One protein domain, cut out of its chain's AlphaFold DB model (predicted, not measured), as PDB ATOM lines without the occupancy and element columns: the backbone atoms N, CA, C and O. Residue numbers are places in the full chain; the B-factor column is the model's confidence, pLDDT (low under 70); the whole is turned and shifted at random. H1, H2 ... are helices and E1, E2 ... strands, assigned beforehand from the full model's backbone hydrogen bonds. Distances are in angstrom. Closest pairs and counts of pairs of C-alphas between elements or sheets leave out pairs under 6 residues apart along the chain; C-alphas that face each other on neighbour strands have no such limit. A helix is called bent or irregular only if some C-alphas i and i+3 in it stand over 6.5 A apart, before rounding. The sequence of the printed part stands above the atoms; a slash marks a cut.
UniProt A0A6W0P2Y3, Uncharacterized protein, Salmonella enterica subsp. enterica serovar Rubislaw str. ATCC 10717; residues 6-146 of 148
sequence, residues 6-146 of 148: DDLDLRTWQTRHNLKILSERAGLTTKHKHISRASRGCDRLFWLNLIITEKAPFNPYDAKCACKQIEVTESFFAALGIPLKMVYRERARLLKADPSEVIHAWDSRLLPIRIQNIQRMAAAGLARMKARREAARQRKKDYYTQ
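What this domain is: This is residues 6 to 146 of the 148 residues of an uncharacterized protein of Salmonella enterica subsp. enterica serovar Rubislaw str. ATCC 10717 (UniProt A0A6W0P2Y3). A small body built round the two-stranded hairpin E1 and E2, with H2 packed on it, has the long helix H5 running past it; residues 126 to 146, mostly H5, stick out as an arm. H3 and H4 make a corner at the end of the body where H5 begins. The 141 printed residues hold five named helices and two named strands, in the order H1 H2 E1 E2 H3 H4 H5, and the class is mostly helix. The sheet, E1 - E2, is antiparallel. The whole is loose, with a radius of gyration of the C-alphas of 18.6 A, and a rod of 68 by 29 by 26 A.

How they stand to each other: E1, residues 51 to 55, and E2, residues 67 to 72, form an antiparallel hairpin with 160 degrees between their directions. N 52 and O 71 are within hydrogen-bond range at 2.8 A, as are N 71 and O 52 at 2.9 A. The closest C-alphas of E1 and H2, residues 37 to 47, are those of Ile 51 and Leu 45, 5.8 A apart. H1, residues 19 to 25, is close to H2 but not clearly touching, with the closest C-alphas, those of Ser 23 and Ala 38, 6.7 A apart; they run opposite ways at a steep tilt of 61 degrees. H3, residues 74 to 79, and H4, residues 84 to 94, touch only at the corner, with the closest C-alphas, those of Phe 77 and Leu 84, 6.8 A apart. Their lines stand at a steep tilt of 56 degrees, opposite ways. H5, residues 108 to 144, touches no helix and is only just apart from E2, with closest C-alphas 8.5 A apart. In H1, H2, H3 and H4 every O i to N i+4 pair is within hydrogen-bond range; in H5 31 of 33 are.

Where its parts are: E1 begins at C-alpha 51 (-4.647, 57.412, 167.831) and is 11.5 A long; E2 is 12.6 A. H2 is 14.9 A long, H4 15.4 A, H1 9.7 A and H3 8.7 A. H5 runs 55.2 A from C-alpha 108 (9.275, 68.022, 156.691) to C-alpha 144 (-42.492, 58.605, 139.888); it is only just irregular, with C-alphas 109 and 112 6.9 A apart.

The domain as a whole: The two C-alphas farthest apart, those of Ser 100 and Gln 146, are 68.4 A apart. The printed part has no cut. The links H1 to H2, E1 to E2 and H4 to H5 are long. Residues 18 to 44 and 55 to 68 have pLDDT under 70; the mean of the printed part is 76.6.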
ATOM      1  N   ASP A   6      -1.892  46.416 157.265       73.00
ATOM      2  CA  ASP A   6      -2.007  46.435 155.799       73.00
ATOM      3  C   ASP A   6      -2.638  47.741 155.293       73.00
ATOM      4  O   ASP A   6      -2.304  48.261 154.222       73.00
ATOM      5  N   ASP A   7      -3.537  48.298 156.104       77.81
ATOM      6  CA  ASP A   7      -4.233  49.544 155.819       77.81
ATOM      7  C   ASP A   7      -3.491  50.785 156.357       77.81
ATOM      8  O   ASP A   7      -3.964  51.908 156.159       77.81
ATOM      9  N   LEU A   8      -2.324  50.621 156.993       84.56
ATOM     10  CA  LEU A   8      -1.505  51.704 157.539       84.56
ATOM     11  C   LEU A   8      -0.383  52.096 156.565       84.56
ATOM     12  O   LEU A   8       0.363  51.264 156.052       84.56
ATOM     13  N   ASP A   9      -0.211  53.391 156.306       87.88
ATOM     14  CA  ASP A   9       1.006  53.883 155.663       87.88
ATOM     15  C   ASP A   9       2.118  54.001 156.708       87.88
ATOM     16  O   ASP A   9       2.151  54.953 157.479       87.88
ATOM     17  N   LEU A  10       3.047  53.042 156.732       88.12
ATOM     18  CA  LEU A  10       4.154  53.007 157.696       88.12
ATOM     19  C   LEU A  10       5.116  54.206 157.597       88.12
ATOM     20  O   LEU A  10       5.864  54.460 158.539       88.12
ATOM     21  N   ARG A  11       5.077  54.988 156.507       88.88
ATOM     22  CA  ARG A  11       5.859  56.232 156.402       88.88
ATOM     23  C   ARG A  11       5.256  57.323 157.274       88.88
ATOM     24  O   ARG A  11       5.949  57.926 158.082       88.88
ATOM     25  N   THR A  12       3.955  57.554 157.133       88.31
ATOM     26  CA  THR A  12       3.241  58.666 157.784       88.31
ATOM     27  C   THR A  12       2.487  58.256 159.044       88.31
ATOM     28  O   THR A  12       2.055  59.130 159.785       88.31
ATOM     29  N   TRP A  13       2.359  56.949 159.292       89.38
ATOM     30  CA  TRP A  13       1.518  56.325 160.321       89.38
ATOM     31  C   TRP A  13       0.041  56.718 160.218       89.38
ATOM     32  O   TRP A  13      -0.684  56.758 161.208       89.38
ATOM     33  N   GLN A  14      -0.423  56.976 158.996       87.19
ATOM     34  CA  GLN A  14      -1.807  57.334 158.700       87.19
ATOM     35  C   GLN A  14      -2.528  56.178 158.013       87.19
ATOM     36  O   GLN A  14      -1.959  55.479 157.170       87.19
ATOM     37  N   THR A  15      -3.803  55.983 158.339       81.75
ATOM     38  CA  THR A  15      -4.632  54.998 157.642       81.75
ATOM     39  C   THR A  15      -4.819  55.389 156.179       81.75
ATOM     40  O   THR A  15      -5.155  56.531 155.863       81.75
ATOM     41  N   ARG A  16      -4.668  54.427 155.270       78.00
ATOM     42  CA  ARG A  16      -4.837  54.623 153.823       78.00
ATOM     43  C   ARG A  16      -6.298  54.784 153.417       78.00
ATOM     44  O   ARG A  16      -6.608  55.428 152.411       78.00
ATOM     45  N   HIS A  17      -7.183  54.190 154.208       74.56
ATOM     46  CA  HIS A  17      -8.617  54.146 153.978       74.56
ATOM     47  C   HIS A  17      -9.379  54.877 155.080       74.56
ATOM     48  O   HIS A  17      -8.869  55.120 156.169       74.56
ATOM     49  N   ASN A  18     -10.630  55.229 154.785       68.81
ATOM     50  CA  ASN A  18     -11.503  55.807 155.796       68.81
ATOM     51  C   ASN A  18     -11.984  54.733 156.780       68.81
ATOM     52  O   ASN A  18     -12.024  53.542 156.467       68.81
ATOM     53  N   LEU A  19     -12.449  55.176 157.948       67.06
ATOM     54  CA  LEU A  19     -12.921  54.281 159.002       67.06
ATOM     55  C   LEU A  19     -14.055  53.350 158.554       67.06
ATOM     56  O   LEU A  19     -14.153  52.228 159.036       67.06
ATOM     57  N   LYS A  20     -14.887  53.787 157.600       63.50
ATOM     58  CA  LYS A  20     -15.944  52.944 157.036       63.50
ATOM     59  C   LYS A  20     -15.354  51.685 156.382       63.50
ATOM     60  O   LYS A  20     -15.746  50.585 156.757       63.50
ATOM     61  N   ILE A  21     -14.397  51.849 155.470       67.31
ATOM     62  CA  ILE A  21     -13.727  50.735 154.783       67.31
ATOM     63  C   ILE A  21     -12.936  49.881 155.780       67.31
ATOM     64  O   ILE A  21     -12.995  48.660 155.704       67.31
ATOM     65  N   LEU A  22     -12.256  50.503 156.751       67.19
ATOM     66  CA  LEU A  22     -11.545  49.770 157.806       67.19
ATOM     67  C   LEU A  22     -12.501  48.898 158.630       67.19
ATOM     68  O   LEU A  22     -12.209  47.740 158.900       67.19
ATOM     69  N   SER A  23     -13.672  49.431 158.993       61.50
ATOM     70  CA  SER A  23     -14.684  48.687 159.747       61.50
ATOM     71  C   SER A  23     -15.327  47.563 158.933       61.50
ATOM     72  O   SER A  23     -15.610  46.507 159.489       61.50
ATOM     73  N   GLU A  24     -15.519  47.759 157.625       65.25
ATOM     74  CA  GLU A  24     -15.978  46.712 156.703       65.25
ATOM     75  C   GLU A  24     -14.932  45.589 156.598       65.25
ATOM     76  O   GLU A  24     -15.265  44.424 156.799       65.25
ATOM     77  N   ARG A  25     -13.653  45.933 156.375       63.78
ATOM     78  CA  ARG A  25     -12.540  44.969 156.265       63.78
ATOM     79  C   ARG A  25     -12.279  44.209 157.563       63.78
ATOM     80  O   ARG A  25     -11.975  43.024 157.526       63.78
ATOM     81  N   ALA A  26     -12.448  44.866 158.706       61.66
ATOM     82  CA  ALA A  26     -12.334  44.239 160.018       61.66
ATOM     83  C   ALA A  26     -13.560  43.380 160.397       61.66
ATOM     84  O   ALA A  26     -13.626  42.885 161.520       61.66
ATOM     85  N   GLY A  27     -14.556  43.230 159.511       56.09
ATOM     86  CA  GLY A  27     -15.771  42.456 159.785       56.09
ATOM     87  C   GLY A  27     -16.673  43.081 160.856       56.09
ATOM     88  O   GLY A  27     -17.547  42.415 161.405       56.09
ATOM     89  N   LEU A  28     -16.485  44.367 161.165       55.62
ATOM     90  CA  LEU A  28     -17.218  45.090 162.210       55.62
ATOM     91  C   LEU A  28     -18.573  45.630 161.722       55.62
ATOM     92  O   LEU A  28     -19.312  46.253 162.488       55.62
ATOM     93  N   THR A  29     -18.924  45.397 160.455       52.25
ATOM     94  CA  THR A  29     -20.231  45.729 159.879       52.25
ATOM     95  C   THR A  29     -21.202  44.555 159.978       52.25
ATOM     96  O   THR A  29     -21.126  43.610 159.199       52.25
ATOM     97  N   THR A  30     -22.172  44.634 160.891       46.62
ATOM     98  CA  THR A  30     -23.294  43.683 160.968       46.62
ATOM     99  C   THR A  30     -24.470  44.130 160.093       46.62
ATOM    100  O   THR A  30     -24.814  45.317 160.072       46.62
ATOM    101  N   LYS A  31     -25.111  43.186 159.382       45.19
ATOM    102  CA  LYS A  31     -26.284  43.439 158.523       45.19
ATOM    103  C   LYS A  31     -27.365  44.207 159.309       45.19
ATOM    104  O   LYS A  31     -27.778  43.794 160.384       45.19
ATOM    105  N   HIS A  32     -27.792  45.344 158.758       47.41
ATOM    106  CA  HIS A  32     -28.889  46.222 159.215       47.41
ATOM    107  C   HIS A  32     -28.659  47.170 160.404       47.41
ATOM    108  O   HIS A  32     -29.495  48.044 160.628       47.41
ATOM    109  N   LYS A  33     -27.511  47.142 161.088       47.78
ATOM    110  CA  LYS A  33     -27.105  48.220 162.008       47.78
ATOM    111  C   LYS A  33     -25.625  48.516 161.801       47.78
ATOM    112  O   LYS A  33     -24.776  47.692 162.126       47.78
ATOM    113  N   HIS A  34     -25.302  49.713 161.299       48.34
ATOM    114  CA  HIS A  34     -23.975  50.280 161.541       48.34
ATOM    115  C   HIS A  34     -23.904  50.533 163.041       48.34
ATOM    116  O   HIS A  34     -24.394  51.553 163.519       48.34
ATOM    117  N   ILE A  35     -23.410  49.560 163.800       42.25
ATOM    118  CA  ILE A  35     -23.301  49.725 165.238       42.25
ATOM    119  C   ILE A  35     -22.357  50.905 165.481       42.25
ATOM    120  O   ILE A  35     -21.265  50.971 164.911       42.25
ATOM    121  N   SER A  36     -22.738  51.776 166.411       46.03
ATOM    122  CA  SER A  36     -21.898  52.791 167.058       46.03
ATOM    123  C   SER A  36     -20.634  52.220 167.738       46.03
ATOM    124  O   SER A  36     -20.027  52.874 168.577       46.03
ATOM    125  N   ARG A  37     -20.247  50.970 167.458       39.94
ATOM    126  CA  ARG A  37     -19.061  50.299 167.993       39.94
ATOM    127  C   ARG A  37     -17.795  50.789 167.311       39.94
ATOM    128  O   ARG A  37     -16.796  50.934 167.996       39.94
ATOM    129  N   ALA A  38     -17.842  51.122 166.020       42.03
ATOM    130  CA  ALA A  38     -16.717  51.792 165.366       42.03
ATOM    131  C   ALA A  38     -16.575  53.254 165.840       42.03
ATOM    132  O   ALA A  38     -15.454  53.721 166.016       42.03
ATOM    133  N   SER A  39     -17.688  53.948 166.138       46.84
ATOM    134  CA  SER A  39     -17.650  55.324 166.662       46.84
ATOM    135  C   SER A  39     -17.151  55.374 168.108       46.84
ATOM    136  O   SER A  39     -16.228  56.124 168.392       46.84
ATOM    137  N   ARG A  40     -17.661  54.496 168.988       47.72
ATOM    138  CA  ARG A  40     -17.128  54.301 170.351       47.72
ATOM    139  C   ARG A  40     -15.710  53.719 170.353       47.72
ATOM    140  O   ARG A  40     -14.965  53.917 171.307       47.72
ATOM    141  N   GLY A  41     -15.347  52.977 169.307       56.38
ATOM    142  CA  GLY A  41     -14.024  52.382 169.143       56.38
ATOM    143  C   GLY A  41     -12.949  53.452 169.029       56.38
ATOM    144  O   GLY A  41     -11.967  53.403 169.761       56.38
ATOM    145  N   CYS A  42     -13.164  54.464 168.189       67.25
ATOM    146  CA  CYS A  42     -12.202  55.550 168.067       67.25
ATOM    147  C   CYS A  42     -12.133  56.442 169.307       67.25
ATOM    148  O   CYS A  42     -11.028  56.805 169.683       67.25
ATOM    149  N   ASP A  43     -13.254  56.730 169.979       68.88
ATOM    150  CA  ASP A  43     -13.228  57.502 171.232       68.88
ATOM    151  C   ASP A  43     -12.352  56.813 172.291       68.88
ATOM    152  O   ASP A  43     -11.548  57.461 172.957       68.88
ATOM    153  N   ARG A  44     -12.444  55.479 172.406       68.56
ATOM    154  CA  ARG A  44     -11.609  54.704 173.335       68.56
ATOM    155  C   ARG A  44     -10.143  54.660 172.911       68.56
ATOM    156  O   ARG A  44      -9.273  54.800 173.762       68.56
ATOM    157  N   LEU A  45      -9.858  54.463 171.623       76.31
ATOM    158  CA  LEU A  45      -8.482  54.479 171.111       76.31
ATOM    159  C   LEU A  45      -7.836  55.861 171.274       76.31
ATOM    160  O   LEU A  45      -6.652  55.949 171.583       76.31
ATOM    161  N   PHE A  46      -8.617  56.927 171.097       77.12
ATOM    162  CA  PHE A  46      -8.195  58.304 171.321       77.12
ATOM    163  C   PHE A  46      -7.929  58.559 172.808       77.12
ATOM    164  O   PHE A  46      -6.876  59.075 173.160       77.12
ATOM    165  N   TRP A  47      -8.832  58.119 173.693       77.25
ATOM    166  CA  TRP A  47      -8.662  58.244 175.145       77.25
ATOM    167  C   TRP A  47      -7.432  57.490 175.671       77.25
ATOM    168  O   TRP A  47      -6.727  57.989 176.540       77.25
ATOM    169  N   LEU A  48      -7.126  56.321 175.098       79.62
ATOM    170  CA  LEU A  48      -5.910  55.552 175.393       79.62
ATOM    171  C   LEU A  48      -4.648  56.114 174.712       79.62
ATOM    172  O   LEU A  48      -3.596  55.478 174.763       79.62
ATOM    173  N   ASN A  49      -4.743  57.269 174.048       84.25
ATOM    174  CA  ASN A  49      -3.656  57.900 173.303       84.25
ATOM    175  C   ASN A  49      -3.004  56.965 172.265       84.25
ATOM    176  O   ASN A  49      -1.801  57.033 172.016       84.25
ATOM    177  N   LEU A  50      -3.784  56.056 171.673       83.12
ATOM    178  CA  LEU A  50      -3.328  55.138 170.622       83.12
ATOM    179  C   LEU A  50      -3.508  55.750 169.229       83.12
ATOM    180  O   LEU A  50      -2.863  55.332 168.272       83.12
ATOM    181  N   ILE A  51      -4.398  56.732 169.097       82.81
ATOM    182  CA  ILE A  51      -4.647  57.412 167.831       82.81
ATOM    183  C   ILE A  51      -4.781  58.920 168.013       82.81
ATOM    184  O   ILE A  51      -5.286  59.397 169.026       82.81
ATOM    185  N   ILE A  52      -4.415  59.649 166.967       82.62
ATOM    186  CA  ILE A  52      -4.717  61.058 166.754       82.62
ATOM    187  C   ILE A  52      -5.735  61.127 165.619       82.62
ATOM    188  O   ILE A  52      -5.593  60.478 164.578       82.62
ATOM    189  N   THR A  53      -6.805  61.885 165.821       78.88
ATOM    190  CA  THR A  53      -7.871  62.010 164.830       78.88
ATOM    191  C   THR A  53      -8.562  63.355 164.952       78.88
ATOM    192  O   THR A  53      -8.812  63.836 166.056       78.88
ATOM    193  N   GLU A  54      -8.901  63.963 163.816       71.00
ATOM    194  CA  GLU A  54      -9.836  65.083 163.815       71.00
ATOM    195  C   GLU A  54     -11.229  64.579 164.188       71.00
ATOM    196  O   GLU A  54     -11.824  63.751 163.479       71.00
ATOM    197  N   LYS A  55     -11.767  65.116 165.287       62.31
ATOM    198  CA  LYS A  55     -13.150  64.874 165.678       62.31
ATOM    199  C   LYS A  55     -14.071  65.530 164.651       62.31
ATOM    200  O   LYS A  55     -13.995  66.727 164.381       62.31
ATOM    201  N   ALA A  56     -14.944  64.737 164.053       60.28
ATOM    202  CA  ALA A  56     -16.005  65.223 163.202       60.28
ATOM    203  C   ALA A  56     -16.958  66.081 164.052       60.28
ATOM    204  O   ALA A  56     -17.268  65.700 165.187       60.28
ATOM    205  N   PRO A  57     -17.429  67.225 163.528       57.75
ATOM    206  CA  PRO A  57     -18.438  68.019 164.212       57.75
ATOM    207  C   PRO A  57     -19.686  67.168 164.458       57.75
ATOM    208  O   PRO A  57     -20.057  66.337 163.625       57.75
ATOM    209  N   PHE A  58     -20.316  67.369 165.617       56.22
ATOM    210  CA  PHE A  58     -21.539  66.663 165.979       56.22
ATOM    211  C   PHE A  58     -22.622  66.920 164.923       56.22
ATOM    212  O   PHE A  58     -22.960  68.068 164.644       56.22
ATOM    213  N   ASN A  59     -23.159  65.848 164.333       52.22
ATOM    214  CA  ASN A  59     -24.271  65.910 163.393       52.22
ATOM    215  C   ASN A  59     -25.415  65.024 163.917       52.22
ATOM    216  O   ASN A  59     -25.257  63.800 163.928       52.22
ATOM    217  N   PRO A  60     -26.569  65.599 164.308       50.31
ATOM    218  CA  PRO A  60     -27.689  64.829 164.853       50.31
ATOM    219  C   PRO A  60     -28.296  63.841 163.843       50.31
ATOM    220  O   PRO A  60     -28.960  62.889 164.243       50.31
ATOM    221  N   TYR A  61     -28.032  64.019 162.544       46.34
ATOM    222  CA  TYR A  61     -28.514  63.149 161.468       46.34
ATOM    223  C   TYR A  61     -27.480  62.113 161.000       46.34
ATOM    224  O   TYR A  61     -27.814  61.235 160.201       46.34
ATOM    225  N   ASP A  62     -26.231  62.188 161.474       49.50
ATOM    226  CA  ASP A  62     -25.161  61.257 161.106       49.50
ATOM    227  C   ASP A  62     -24.532  60.634 162.357       49.50
ATOM    228  O   ASP A  62     -23.479  61.037 162.843       49.50
ATOM    229  N   ALA A  63     -25.192  59.599 162.880       47.22
ATOM    230  CA  ALA A  63     -24.700  58.811 164.010       47.22
ATOM    231  C   ALA A  63     -23.484  57.917 163.661       47.22
ATOM    232  O   ALA A  63     -23.060  57.094 164.480       47.22
ATOM    233  N   LYS A  64     -22.933  58.005 162.438       51.81
ATOM    234  CA  LYS A  64     -21.856  57.128 161.958       51.81
ATOM    235  C   LYS A  64     -20.491  57.799 162.120       51.81
ATOM    236  O   LYS A  64     -20.071  58.560 161.265       51.81
ATOM    237  N   CYS A  65     -19.767  57.388 163.161       54.78
ATOM    238  CA  CYS A  65     -18.333  57.624 163.394       54.78
ATOM    239  C   CYS A  65     -17.844  59.082 163.425       54.78
ATOM    240  O   CYS A  65     -17.751  59.758 162.409       54.78
ATOM    241  N   ALA A  66     -17.356  59.495 164.596       54.03
ATOM    242  CA  ALA A  66     -16.764  60.807 164.821       54.03
ATOM    243  C   ALA A  66     -15.342  60.980 164.246       54.03
ATOM    244  O   ALA A  66     -14.799  62.066 164.355       54.03
ATOM    245  N   CYS A  67     -14.707  59.968 163.649       64.00
ATOM    246  CA  CYS A  67     -13.291  60.056 163.261       64.00
ATOM    247  C   CYS A  67     -13.127  60.051 161.742       64.00
ATOM    248  O   CYS A  67     -13.488  59.079 161.071       64.00
ATOM    249  N   LYS A  68     -12.591  61.150 161.194       67.94
ATOM    250  CA  LYS A  68     -12.390  61.320 159.744       67.94
ATOM    251  C   LYS A  68     -11.136  60.601 159.248       67.94
ATOM    252  O   LYS A  68     -11.198  59.830 158.290       67.94
ATOM    253  N   GLN A  69     -10.019  60.863 159.917       74.19
ATOM    254  CA  GLN A  69      -8.690  60.350 159.601       74.19
ATOM    255  C   GLN A  69      -8.039  59.861 160.887       74.19
ATOM    256  O   GLN A  69      -8.139  60.535 161.907       74.19
ATOM    257  N   ILE A  70      -7.407  58.693 160.835       79.62
ATOM    258  CA  ILE A  70      -6.727  58.096 161.980       79.62
ATOM    259  C   ILE A  70      -5.231  58.108 161.690       79.62
ATOM    260  O   ILE A  70      -4.769  57.549 160.693       79.62
ATOM    261  N   GLU A  71      -4.491  58.762 162.569       85.88
ATOM    262  CA  GLU A  71      -3.046  58.647 162.693       85.88
ATOM    263  C   GLU A  71      -2.756  57.825 163.947       85.88
ATOM    264  O   GLU A  71      -3.397  58.035 164.974       85.88
ATOM    265  N   VAL A  72      -1.856  56.849 163.870       87.38
ATOM    266  CA  VAL A  72      -1.489  56.037 165.038       87.38
ATOM    267  C   VAL A  72      -0.294  56.651 165.759       87.38
ATOM    268  O   VAL A  72       0.613  57.201 165.132       87.38
ATOM    269  N   THR A  73      -0.296  56.554 167.082       87.94
ATOM    270  CA  THR A  73       0.796  57.044 167.931       87.94
ATOM    271  C   THR A  73       1.852  55.963 168.151       87.94
ATOM    272  O   THR A  73       1.673  54.799 167.797       87.94
ATOM    273  N   GLU A  74       2.956  56.316 168.800       89.31
ATOM    274  CA  GLU A  74       3.926  55.330 169.289       89.31
ATOM    275  C   GLU A  74       3.282  54.320 170.253       89.31
ATOM    276  O   GLU A  74       3.524  53.115 170.155       89.31
ATOM    277  N   SER A  75       2.387  54.794 171.125       86.88
ATOM    278  CA  SER A  75       1.654  53.968 172.088       86.88
ATOM    279  C   SER A  75       0.845  52.862 171.412       86.88
ATOM    280  O   SER A  75       0.683  51.788 171.984       86.88
ATOM    281  N   PHE A  76       0.374  53.082 170.181       87.44
ATOM    282  CA  PHE A  76      -0.285  52.046 169.388       87.44
ATOM    283  C   PHE A  76       0.638  50.860 169.113       87.44
ATOM    284  O   PHE A  76       0.259  49.713 169.341       87.44
ATOM    285  N   PHE A  77       1.862  51.123 168.657       86.62
ATOM    286  CA  PHE A  77       2.834  50.071 168.377       86.62
ATOM    287  C   PHE A  77       3.284  49.370 169.658       86.62
ATOM    288  O   PHE A  77       3.364  48.143 169.679       86.62
ATOM    289  N   ALA A  78       3.477  50.130 170.740       87.38
ATOM    290  CA  ALA A  78       3.778  49.571 172.054       87.38
ATOM    291  C   ALA A  78       2.657  48.642 172.554       87.38
ATOM    292  O   ALA A  78       2.939  47.536 173.009       87.38
ATOM    293  N   ALA A  79       1.388  49.033 172.393       83.00
ATOM    294  CA  ALA A  79       0.231  48.210 172.752       83.00
ATOM    295  C   ALA A  79       0.123  46.919 171.917       83.00
ATOM    296  O   ALA A  79      -0.434  45.929 172.385       83.00
ATOM    297  N   LEU A  80       0.673  46.911 170.699       83.88
ATOM    298  CA  LEU A  80       0.793  45.718 169.856       83.88
ATOM    299  C   LEU A  80       2.046  44.876 170.156       83.88
ATOM    300  O   LEU A  80       2.265  43.865 169.491       83.88
ATOM    301  N   GLY A  81       2.881  45.286 171.116       85.75
ATOM    302  CA  GLY A  81       4.144  44.619 171.434       85.75
ATOM    303  C   GLY A  81       5.231  44.819 170.373       85.75
ATOM    304  O   GLY A  81       6.185  44.046 170.325       85.75
ATOM    305  N   ILE A  82       5.100  45.829 169.507       87.00
ATOM    306  CA  ILE A  82       6.071  46.137 168.455       87.00
ATOM    307  C   ILE A  82       7.095  47.147 169.004       87.00
ATOM    308  O   ILE A  82       6.724  48.273 169.343       87.00
ATOM    309  N   PRO A  83       8.396  46.801 169.054       90.12
ATOM    310  CA  PRO A  83       9.450  47.726 169.457       90.12
ATOM    311  C   PRO A  83       9.502  48.975 168.572       90.12
ATOM    312  O   PRO A  83       9.694  48.877 167.358       90.12
ATOM    313  N   LEU A  84       9.437  50.161 169.187       89.19
ATOM    314  CA  LEU A  84       9.462  51.448 168.476       89.19
ATOM    315  C   LEU A  84      10.688  51.612 167.575       89.19
ATOM    316  O   LEU A  84      10.573  52.122 166.464       89.19
ATOM    317  N   LYS A  85      11.848  51.094 167.997       90.06
ATOM    318  CA  LYS A  85      13.073  51.096 167.186       90.06
ATOM    319  C   LYS A  85      12.872  50.414 165.828       90.06
ATOM    320  O   LYS A  85      13.390  50.896 164.827       90.06
ATOM    321  N   MET A  86      12.107  49.320 165.774       89.62
ATOM    322  CA  MET A  86      11.794  48.652 164.507       89.62
ATOM    323  C   MET A  86      10.868  49.499 163.635       89.62
ATOM    324  O   MET A  86      11.088  49.590 162.432       89.62
ATOM    325  N   VAL A  87       9.876  50.159 164.237       89.12
ATOM    326  CA  VAL A  87       8.940  51.031 163.513       89.12
ATOM    327  C   VAL A  87       9.675  52.215 162.879       89.12
ATOM    328  O   VAL A  87       9.470  52.518 161.704       89.12
ATOM    329  N   TYR A  88      10.573  52.856 163.630       90.69
ATOM    330  CA  TYR A  88      11.393  53.960 163.132       90.69
ATOM    331  C   TYR A  88      12.374  53.521 162.043       90.69
ATOM    332  O   TYR A  88      12.466  54.178 161.008       90.69
ATOM    333  N   ARG A  89      13.028  52.369 162.220       90.44
ATOM    334  CA  ARG A  89      13.911  51.793 161.198       90.44
ATOM    335  C   ARG A  89      13.162  51.490 159.902       90.44
ATOM    336  O   ARG A  89      13.679  51.738 158.816       90.44
ATOM    337  N   GLU A  90      11.940  50.978 160.006       89.62
ATOM    338  CA  GLU A  90      11.101  50.693 158.843       89.62
ATOM    339  C   GLU A  90      10.653  51.980 158.139       89.62
ATOM    340  O   GLU A  90      10.702  52.061 156.911       89.62
ATOM    341  N   ARG A  91      10.307  53.030 158.893       90.62
ATOM    342  CA  ARG A  91      10.051  54.366 158.333       90.62
ATOM    343  C   ARG A  91      11.276  54.893 157.577       90.62
ATOM    344  O   ARG A  91      11.121  55.327 156.436       90.62
ATOM    345  N   ALA A  92      12.467  54.829 158.172       90.81
ATOM    346  CA  ALA A  92      13.707  55.264 157.530       90.81
ATOM    347  C   ALA A  92      13.986  54.475 156.241       90.81
ATOM    348  O   ALA A  92      14.228  55.071 155.190       90.81
ATOM    349  N   ARG A  93      13.818  53.144 156.274       91.50
ATOM    350  CA  ARG A  93      13.935  52.265 155.099       91.50
ATOM    351  C   ARG A  93      13.000  52.690 153.967       91.50
ATOM    352  O   ARG A  93      13.428  52.790 152.819       91.50
ATOM    353  N   LEU A  94      11.732  52.963 154.276       91.00
ATOM    354  CA  LEU A  94      10.726  53.368 153.287       91.00
ATOM    355  C   LEU A  94      10.965  54.770 152.716       91.00
ATOM    356  O   LEU A  94      10.542  55.050 151.594       91.00
ATOM    357  N   LEU A  95      11.628  55.643 153.474       90.56
ATOM    358  CA  LEU A  95      12.009  56.990 153.050       90.56
ATOM    359  C   LEU A  95      13.407  57.048 152.418       90.56
ATOM    360  O   LEU A  95      13.829  58.126 152.012       90.56
ATOM    361  N   LYS A  96      14.098  55.903 152.292       91.88
ATOM    362  CA  LYS A  96      15.488  55.803 151.812       91.88
ATOM    363  C   LYS A  96      16.457  56.689 152.613       91.88
ATOM    364  O   LYS A  96      17.384  57.264 152.051       91.88
ATOM    365  N   ALA A  97      16.208  56.805 153.913       90.75
ATOM    366  CA  ALA A  97      17.047  57.515 154.867       90.75
ATOM    367  C   ALA A  97      17.976  56.543 155.616       90.75
ATOM    368  O   ALA A  97      17.872  55.322 155.453       90.75
ATOM    369  N   ASP A  98      18.872  57.078 156.443       90.38
ATOM    370  CA  ASP A  98      19.761  56.259 157.267       90.38
ATOM    371  C   ASP A  98      18.940  55.406 158.263       90.38
ATOM    372  O   ASP A  98      18.094  55.947 158.976       90.38
ATOM    373  N   PRO A  99      19.161  54.080 158.360       85.56
ATOM    374  CA  PRO A  99      18.429  53.209 159.286       85.56
ATOM    375  C   PRO A  99      18.556  53.563 160.776       85.56
ATOM    376  O   PRO A  99      17.765  53.062 161.581       85.56
ATOM    377  N   SER A 100      19.575  54.335 161.155       87.19
ATOM    378  CA  SER A 100      19.804  54.827 162.516       87.19
ATOM    379  C   SER A 100      19.080  56.144 162.813       87.19
ATOM    380  O   SER A 100      18.915  56.499 163.980       87.19
ATOM    381  N   GLU A 101      18.607  56.841 161.780       86.94
ATOM    382  CA  GLU A 101      17.909  58.111 161.912       86.94
ATOM    383  C   GLU A 101      16.481  57.917 162.449       86.94
ATOM    384  O   GLU A 101      15.696  57.101 161.955       86.94
ATOM    385  N   VAL A 102      16.112  58.712 163.455       87.44
ATOM    386  CA  VAL A 102      14.754  58.741 164.009       87.44
ATOM    387  C   VAL A 102      13.964  59.863 163.341       87.44
ATOM    388  O   VAL A 102      14.072  61.031 163.698       87.44
ATOM    389  N   ILE A 103      13.140  59.498 162.359       86.88
ATOM    390  CA  ILE A 103      12.285  60.445 161.631       86.88
ATOM    391  C   ILE A 103      10.959  60.600 162.374       86.88
ATOM    392  O   ILE A 103      10.111  59.707 162.312       86.88
ATOM    393  N   HIS A 104      10.764  61.720 163.069       85.56
ATOM    394  CA  HIS A 104       9.545  61.999 163.837       85.56
ATOM    395  C   HIS A 104       8.322  62.293 162.951       85.56
ATOM    396  O   HIS A 104       8.436  62.584 161.765       85.56
ATOM    397  N   ALA A 105       7.121  62.232 163.537       77.56
ATOM    398  CA  ALA A 105       5.852  62.354 162.809       77.56
ATOM    399  C   ALA A 105       5.689  63.678 162.026       77.56
ATOM    400  O   ALA A 105       5.093  63.679 160.949       77.56
ATOM    401  N   TRP A 106       6.244  64.782 162.535       77.31
ATOM    402  CA  TRP A 106       6.150  66.124 161.938       77.31
ATOM    403  C   TRP A 106       7.367  66.528 161.097       77.31
ATOM    404  O   TRP A 106       7.522  67.699 160.758       77.31
ATOM    405  N   ASP A 107       8.225  65.572 160.743       89.44
ATOM    406  CA  ASP A 107       9.357  65.817 159.851       89.44
ATOM    407  C   ASP A 107       8.891  66.366 158.487       89.44
ATOM    408  O   ASP A 107       7.896  65.906 157.911       89.44
ATOM    409  N   SER A 108       9.619  67.346 157.948       88.44
ATOM    410  CA  SER A 108       9.275  68.022 156.691       88.44
ATOM    411  C   SER A 108       9.201  67.062 155.500       88.44
ATOM    412  O   SER A 108       8.369  67.251 154.609       88.44
ATOM    413  N   ARG A 109       9.983  65.975 155.515       89.38
ATOM    414  CA  ARG A 109       9.973  64.919 154.488       89.38
ATOM    415  C   ARG A 109       8.633  64.186 154.416       89.38
ATOM    416  O   ARG A 109       8.273  63.652 153.367       89.38
ATOM    417  N   LEU A 110       7.876  64.158 155.513       90.19
ATOM    418  CA  LEU A 110       6.579  63.487 155.589       90.19
ATOM    419  C   LEU A 110       5.425  64.366 155.099       90.19
ATOM    420  O   LEU A 110       4.406  63.823 154.666       90.19
ATOM    421  N   LEU A 111       5.566  65.695 155.130       88.44
ATOM    422  CA  LEU A 111       4.527  66.646 154.718       88.44
ATOM    423  C   LEU A 111       3.945  66.375 153.320       88.44
ATOM    424  O   LEU A 111       2.720  66.264 153.225       88.44
ATOM    425  N   PRO A 112       4.740  66.199 152.242       90.50
ATOM    426  CA  PRO A 112       4.175  65.943 150.916       90.50
ATOM    427  C   PRO A 112       3.376  64.633 150.865       90.50
ATOM    428  O   PRO A 112       2.312  64.574 150.251       90.50
ATOM    429  N   ILE A 113       3.835  63.595 151.573       90.50
ATOM    430  CA  ILE A 113       3.152  62.296 151.639       90.50
ATOM    431  C   ILE A 113       1.831  62.428 152.411       90.50
ATOM    432  O   ILE A 113       0.805  61.890 151.989       90.50
ATOM    433  N   ARG A 114       1.833  63.177 153.523       87.06
ATOM    434  CA  ARG A 114       0.629  63.481 154.312       87.06
ATOM    435  C   ARG A 114      -0.404  64.228 153.467       87.06
ATOM    436  O   ARG A 114      -1.558  63.811 153.414       87.06
ATOM    437  N   ILE A 115       0.013  65.271 152.748       86.81
ATOM    438  CA  ILE A 115      -0.865  66.051 151.860       86.81
ATOM    439  C   ILE A 115      -1.459  65.156 150.765       86.81
ATOM    440  O   ILE A 115      -2.670  65.184 150.545       86.81
ATOM    441  N   GLN A 116      -0.646  64.309 150.130       88.81
ATOM    442  CA  GLN A 116      -1.118  63.377 149.105       88.81
ATOM    443  C   GLN A 116      -2.157  62.386 149.661       88.81
ATOM    444  O   GLN A 116      -3.183  62.128 149.024       88.81
ATOM    445  N   ASN A 117      -1.931  61.855 150.867       84.56
ATOM    446  CA  ASN A 117      -2.886  60.970 151.537       84.56
ATOM    447  C   ASN A 117      -4.211  61.689 151.840       84.56
ATOM    448  O   ASN A 117      -5.276  61.133 151.548       84.56
ATOM    449  N   ILE A 118      -4.160  62.927 152.344       81.88
ATOM    450  CA  ILE A 118      -5.345  63.760 152.608       81.88
ATOM    451  C   ILE A 118      -6.130  64.005 151.315       81.88
ATOM    452  O   ILE A 118      -7.338  63.756 151.267       81.88
ATOM    453  N   GLN A 119      -5.454  64.418 150.239       86.62
ATOM    454  CA  GLN A 119      -6.080  64.665 148.936       86.62
ATOM    455  C   GLN A 119      -6.759  63.407 148.383       86.62
ATOM    456  O   GLN A 119      -7.915  63.461 147.953       86.62
ATOM    457  N   ARG A 120      -6.093  62.248 148.460       84.94
ATOM    458  CA  ARG A 120      -6.671  60.960 148.047       84.94
ATOM    459  C   ARG A 120      -7.933  60.627 148.845       84.94
ATOM    460  O   ARG A 120      -8.942  60.215 148.270       84.94
ATOM    461  N   MET A 121      -7.897  60.794 150.168       77.69
ATOM    462  CA  MET A 121      -9.049  60.520 151.033       77.69
ATOM    463  C   MET A 121     -10.219  61.467 150.744       77.69
ATOM    464  O   MET A 121     -11.366  61.009 150.686       77.69
ATOM    465  N   ALA A 122      -9.936  62.751 150.513       80.88
ATOM    466  CA  ALA A 122     -10.928  63.753 150.138       80.88
ATOM    467  C   ALA A 122     -11.587  63.422 148.790       80.88
ATOM    468  O   ALA A 122     -12.818  63.389 148.706       80.88
ATOM    469  N   ALA A 123     -10.800  63.072 147.768       83.88
ATOM    470  CA  ALA A 123     -11.304  62.666 146.454       83.88
ATOM    471  C   ALA A 123     -12.208  61.424 146.542       83.88
ATOM    472  O   ALA A 123     -13.323  61.416 146.014       83.88
ATOM    473  N   ALA A 124     -11.788  60.403 147.296       80.81
ATOM    474  CA  ALA A 124     -12.609  59.220 147.549       80.81
ATOM    475  C   ALA A 124     -13.895  59.558 148.331       80.81
ATOM    476  O   ALA A 124     -14.948  58.953 148.110       80.81
ATOM    477  N   GLY A 125     -13.834  60.528 149.248       76.38
ATOM    478  CA  GLY A 125     -14.998  61.079 149.948       76.38
ATOM    479  C   GLY A 125     -16.002  61.719 148.998       76.38
ATOM    480  O   GLY A 125     -17.186  61.376 149.037       76.38
ATOM    481  N   LEU A 126     -15.518  62.586 148.111       81.19
ATOM    482  CA  LEU A 126     -16.327  63.269 147.110       81.19
ATOM    483  C   LEU A 126     -16.991  62.277 146.145       81.19
ATOM    484  O   LEU A 126     -18.194  62.378 145.905       81.19
ATOM    485  N   ALA A 127     -16.246  61.286 145.647       82.88
ATOM    486  CA  ALA A 127     -16.771  60.249 144.756       82.88
ATOM    487  C   ALA A 127     -17.938  59.475 145.396       82.88
ATOM    488  O   ALA A 127     -18.992  59.310 144.783       82.88
ATOM    489  N   ARG A 128     -17.811  59.089 146.675       77.81
ATOM    490  CA  ARG A 128     -18.903  58.434 147.420       77.81
ATOM    491  C   ARG A 128     -20.127  59.332 147.582       77.81
ATOM    492  O   ARG A 128     -21.253  58.838 147.533       77.81
ATOM    493  N   MET A 129     -19.928  60.630 147.808       78.00
ATOM    494  CA  MET A 129     -21.037  61.578 147.923       78.00
ATOM    495  C   MET A 129     -21.782  61.718 146.590       78.00
ATOM    496  O   MET A 129     -23.012  61.681 146.586       78.00
ATOM    497  N   LYS A 130     -21.053  61.825 145.471       83.88
ATOM    498  CA  LYS A 130     -21.633  61.872 144.120       83.88
ATOM    499  C   LYS A 130     -22.446  60.611 143.817       83.88
ATOM    500  O   LYS A 130     -23.637  60.733 143.545       83.88
ATOM    501  N   ALA A 131     -21.870  59.428 144.034       83.94
ATOM    502  CA  ALA A 131     -22.557  58.150 143.825       83.94
ATOM    503  C   ALA A 131     -23.842  58.017 144.666       83.94
ATOM    504  O   ALA A 131     -24.872  57.555 144.182       83.94
ATOM    505  N   ARG A 132     -23.830  58.475 145.929       79.88
ATOM    506  CA  ARG A 132     -25.041  58.500 146.773       79.88
ATOM    507  C   ARG A 132     -26.114  59.437 146.229       79.88
ATOM    508  O   ARG A 132     -27.291  59.085 146.260       79.88
ATOM    509  N   ARG A 133     -25.726  60.627 145.756       85.00
ATOM    510  CA  ARG A 133     -26.656  61.596 145.157       85.00
ATOM    511  C   ARG A 133     -27.266  61.049 143.868       85.00
ATOM    512  O   ARG A 133     -28.467  61.196 143.673       85.00
ATOM    513  N   GLU A 134     -26.475  60.399 143.024       91.19
ATOM    514  CA  GLU A 134     -26.947  59.748 141.796       91.19
ATOM    515  C   GLU A 134     -27.918  58.605 142.096       91.19
ATOM    516  O   GLU A 134     -29.023  58.600 141.560       91.19
ATOM    517  N   ALA A 135     -27.584  57.715 143.034       89.12
ATOM    518  CA  ALA A 135     -28.484  56.644 143.460       89.12
ATOM    519  C   ALA A 135     -29.811  57.181 144.029       89.12
ATOM    520  O   ALA A 135     -30.873  56.626 143.760       89.12
ATOM    521  N   ALA A 136     -29.776  58.278 144.792       88.06
ATOM    522  CA  ALA A 136     -30.986  58.928 145.295       88.06
ATOM    523  C   ALA A 136     -31.827  59.554 144.169       88.06
ATOM    524  O   ALA A 136     -33.050  59.430 144.179       88.06
ATOM    525  N   ARG A 137     -31.186  60.190 143.176       90.62
ATOM    526  CA  ARG A 137     -31.873  60.712 141.982       90.62
ATOM    527  C   ARG A 137     -32.530  59.591 141.185       90.62
ATOM    528  O   ARG A 137     -33.662  59.774 140.755       90.62
ATOM    529  N   GLN A 138     -31.849  58.456 141.022       90.44
ATOM    530  CA  GLN A 138     -32.401  57.303 140.314       90.44
ATOM    531  C   GLN A 138     -33.631  56.753 141.039       90.44
ATOM    532  O   GLN A 138     -34.701  56.721 140.451       90.44
ATOM    533  N   ARG A 139     -33.536  56.500 142.351       88.50
ATOM    534  CA  ARG A 139     -34.686  56.059 143.161       88.50
ATOM    535  C   ARG A 139     -35.874  57.017 143.095       88.50
ATOM    536  O   ARG A 139     -37.014  56.573 143.090       88.50
ATOM    537  N   LYS A 140     -35.612  58.331 143.056       89.62
ATOM    538  CA  LYS A 140     -36.668  59.334 142.881       89.62
ATOM    539  C   LYS A 140     -37.352  59.171 141.523       89.62
ATOM    540  O   LYS A 140     -38.572  59.197 141.483       89.62
ATOM    541  N   LYS A 141     -36.592  59.005 140.433       90.06
ATOM    542  CA  LYS A 141     -37.164  58.742 139.102       90.06
ATOM    543  C   LYS A 141     -38.011  57.475 139.120       90.06
ATOM    544  O   LYS A 141     -39.176  57.557 138.762       90.06
ATOM    545  N   ASP A 142     -37.445  56.380 139.625       88.94
ATOM    546  CA  ASP A 142     -38.099  55.072 139.681       88.94
ATOM    547  C   ASP A 142     -39.452  55.154 140.413       88.94
ATOM    548  O   ASP A 142     -40.442  54.614 139.929       88.94
ATOM    549  N   TYR A 143     -39.517  55.897 141.528       85.88
ATOM    550  CA  TYR A 143     -40.749  56.134 142.291       85.88
ATOM    551  C   TYR A 143     -41.848  56.837 141.478       85.88
ATOM    552  O   TYR A 143     -43.003  56.437 141.544       85.88
ATOM    553  N   TYR A 144     -41.507  57.867 140.697       84.31
ATOM    554  CA  TYR A 144     -42.492  58.605 139.888       84.31
ATOM    555  C   TYR A 144     -42.840  57.923 138.557       84.31
ATOM    556  O   TYR A 144     -43.754  58.373 137.873       84.31
ATOM    557  N   THR A 145     -42.121  56.868 138.169       83.25
ATOM    558  CA  THR A 145     -42.376  56.096 136.938       83.25
ATOM    559  C   THR A 145     -43.130  54.787 137.172       83.25
ATOM    560  O   THR A 145     -43.388  54.067 136.211       83.25
ATOM    561  N   GLN A 146     -43.469  54.447 138.420       72.31
ATOM    562  CA  GLN A 146     -44.283  53.262 138.699       72.31
ATOM    563  C   GLN A 146     -45.725  53.486 138.200       72.31
ATOM    564  O   GLN A 146     -46.334  54.490 138.578       72.31
TER     565      GLN A 146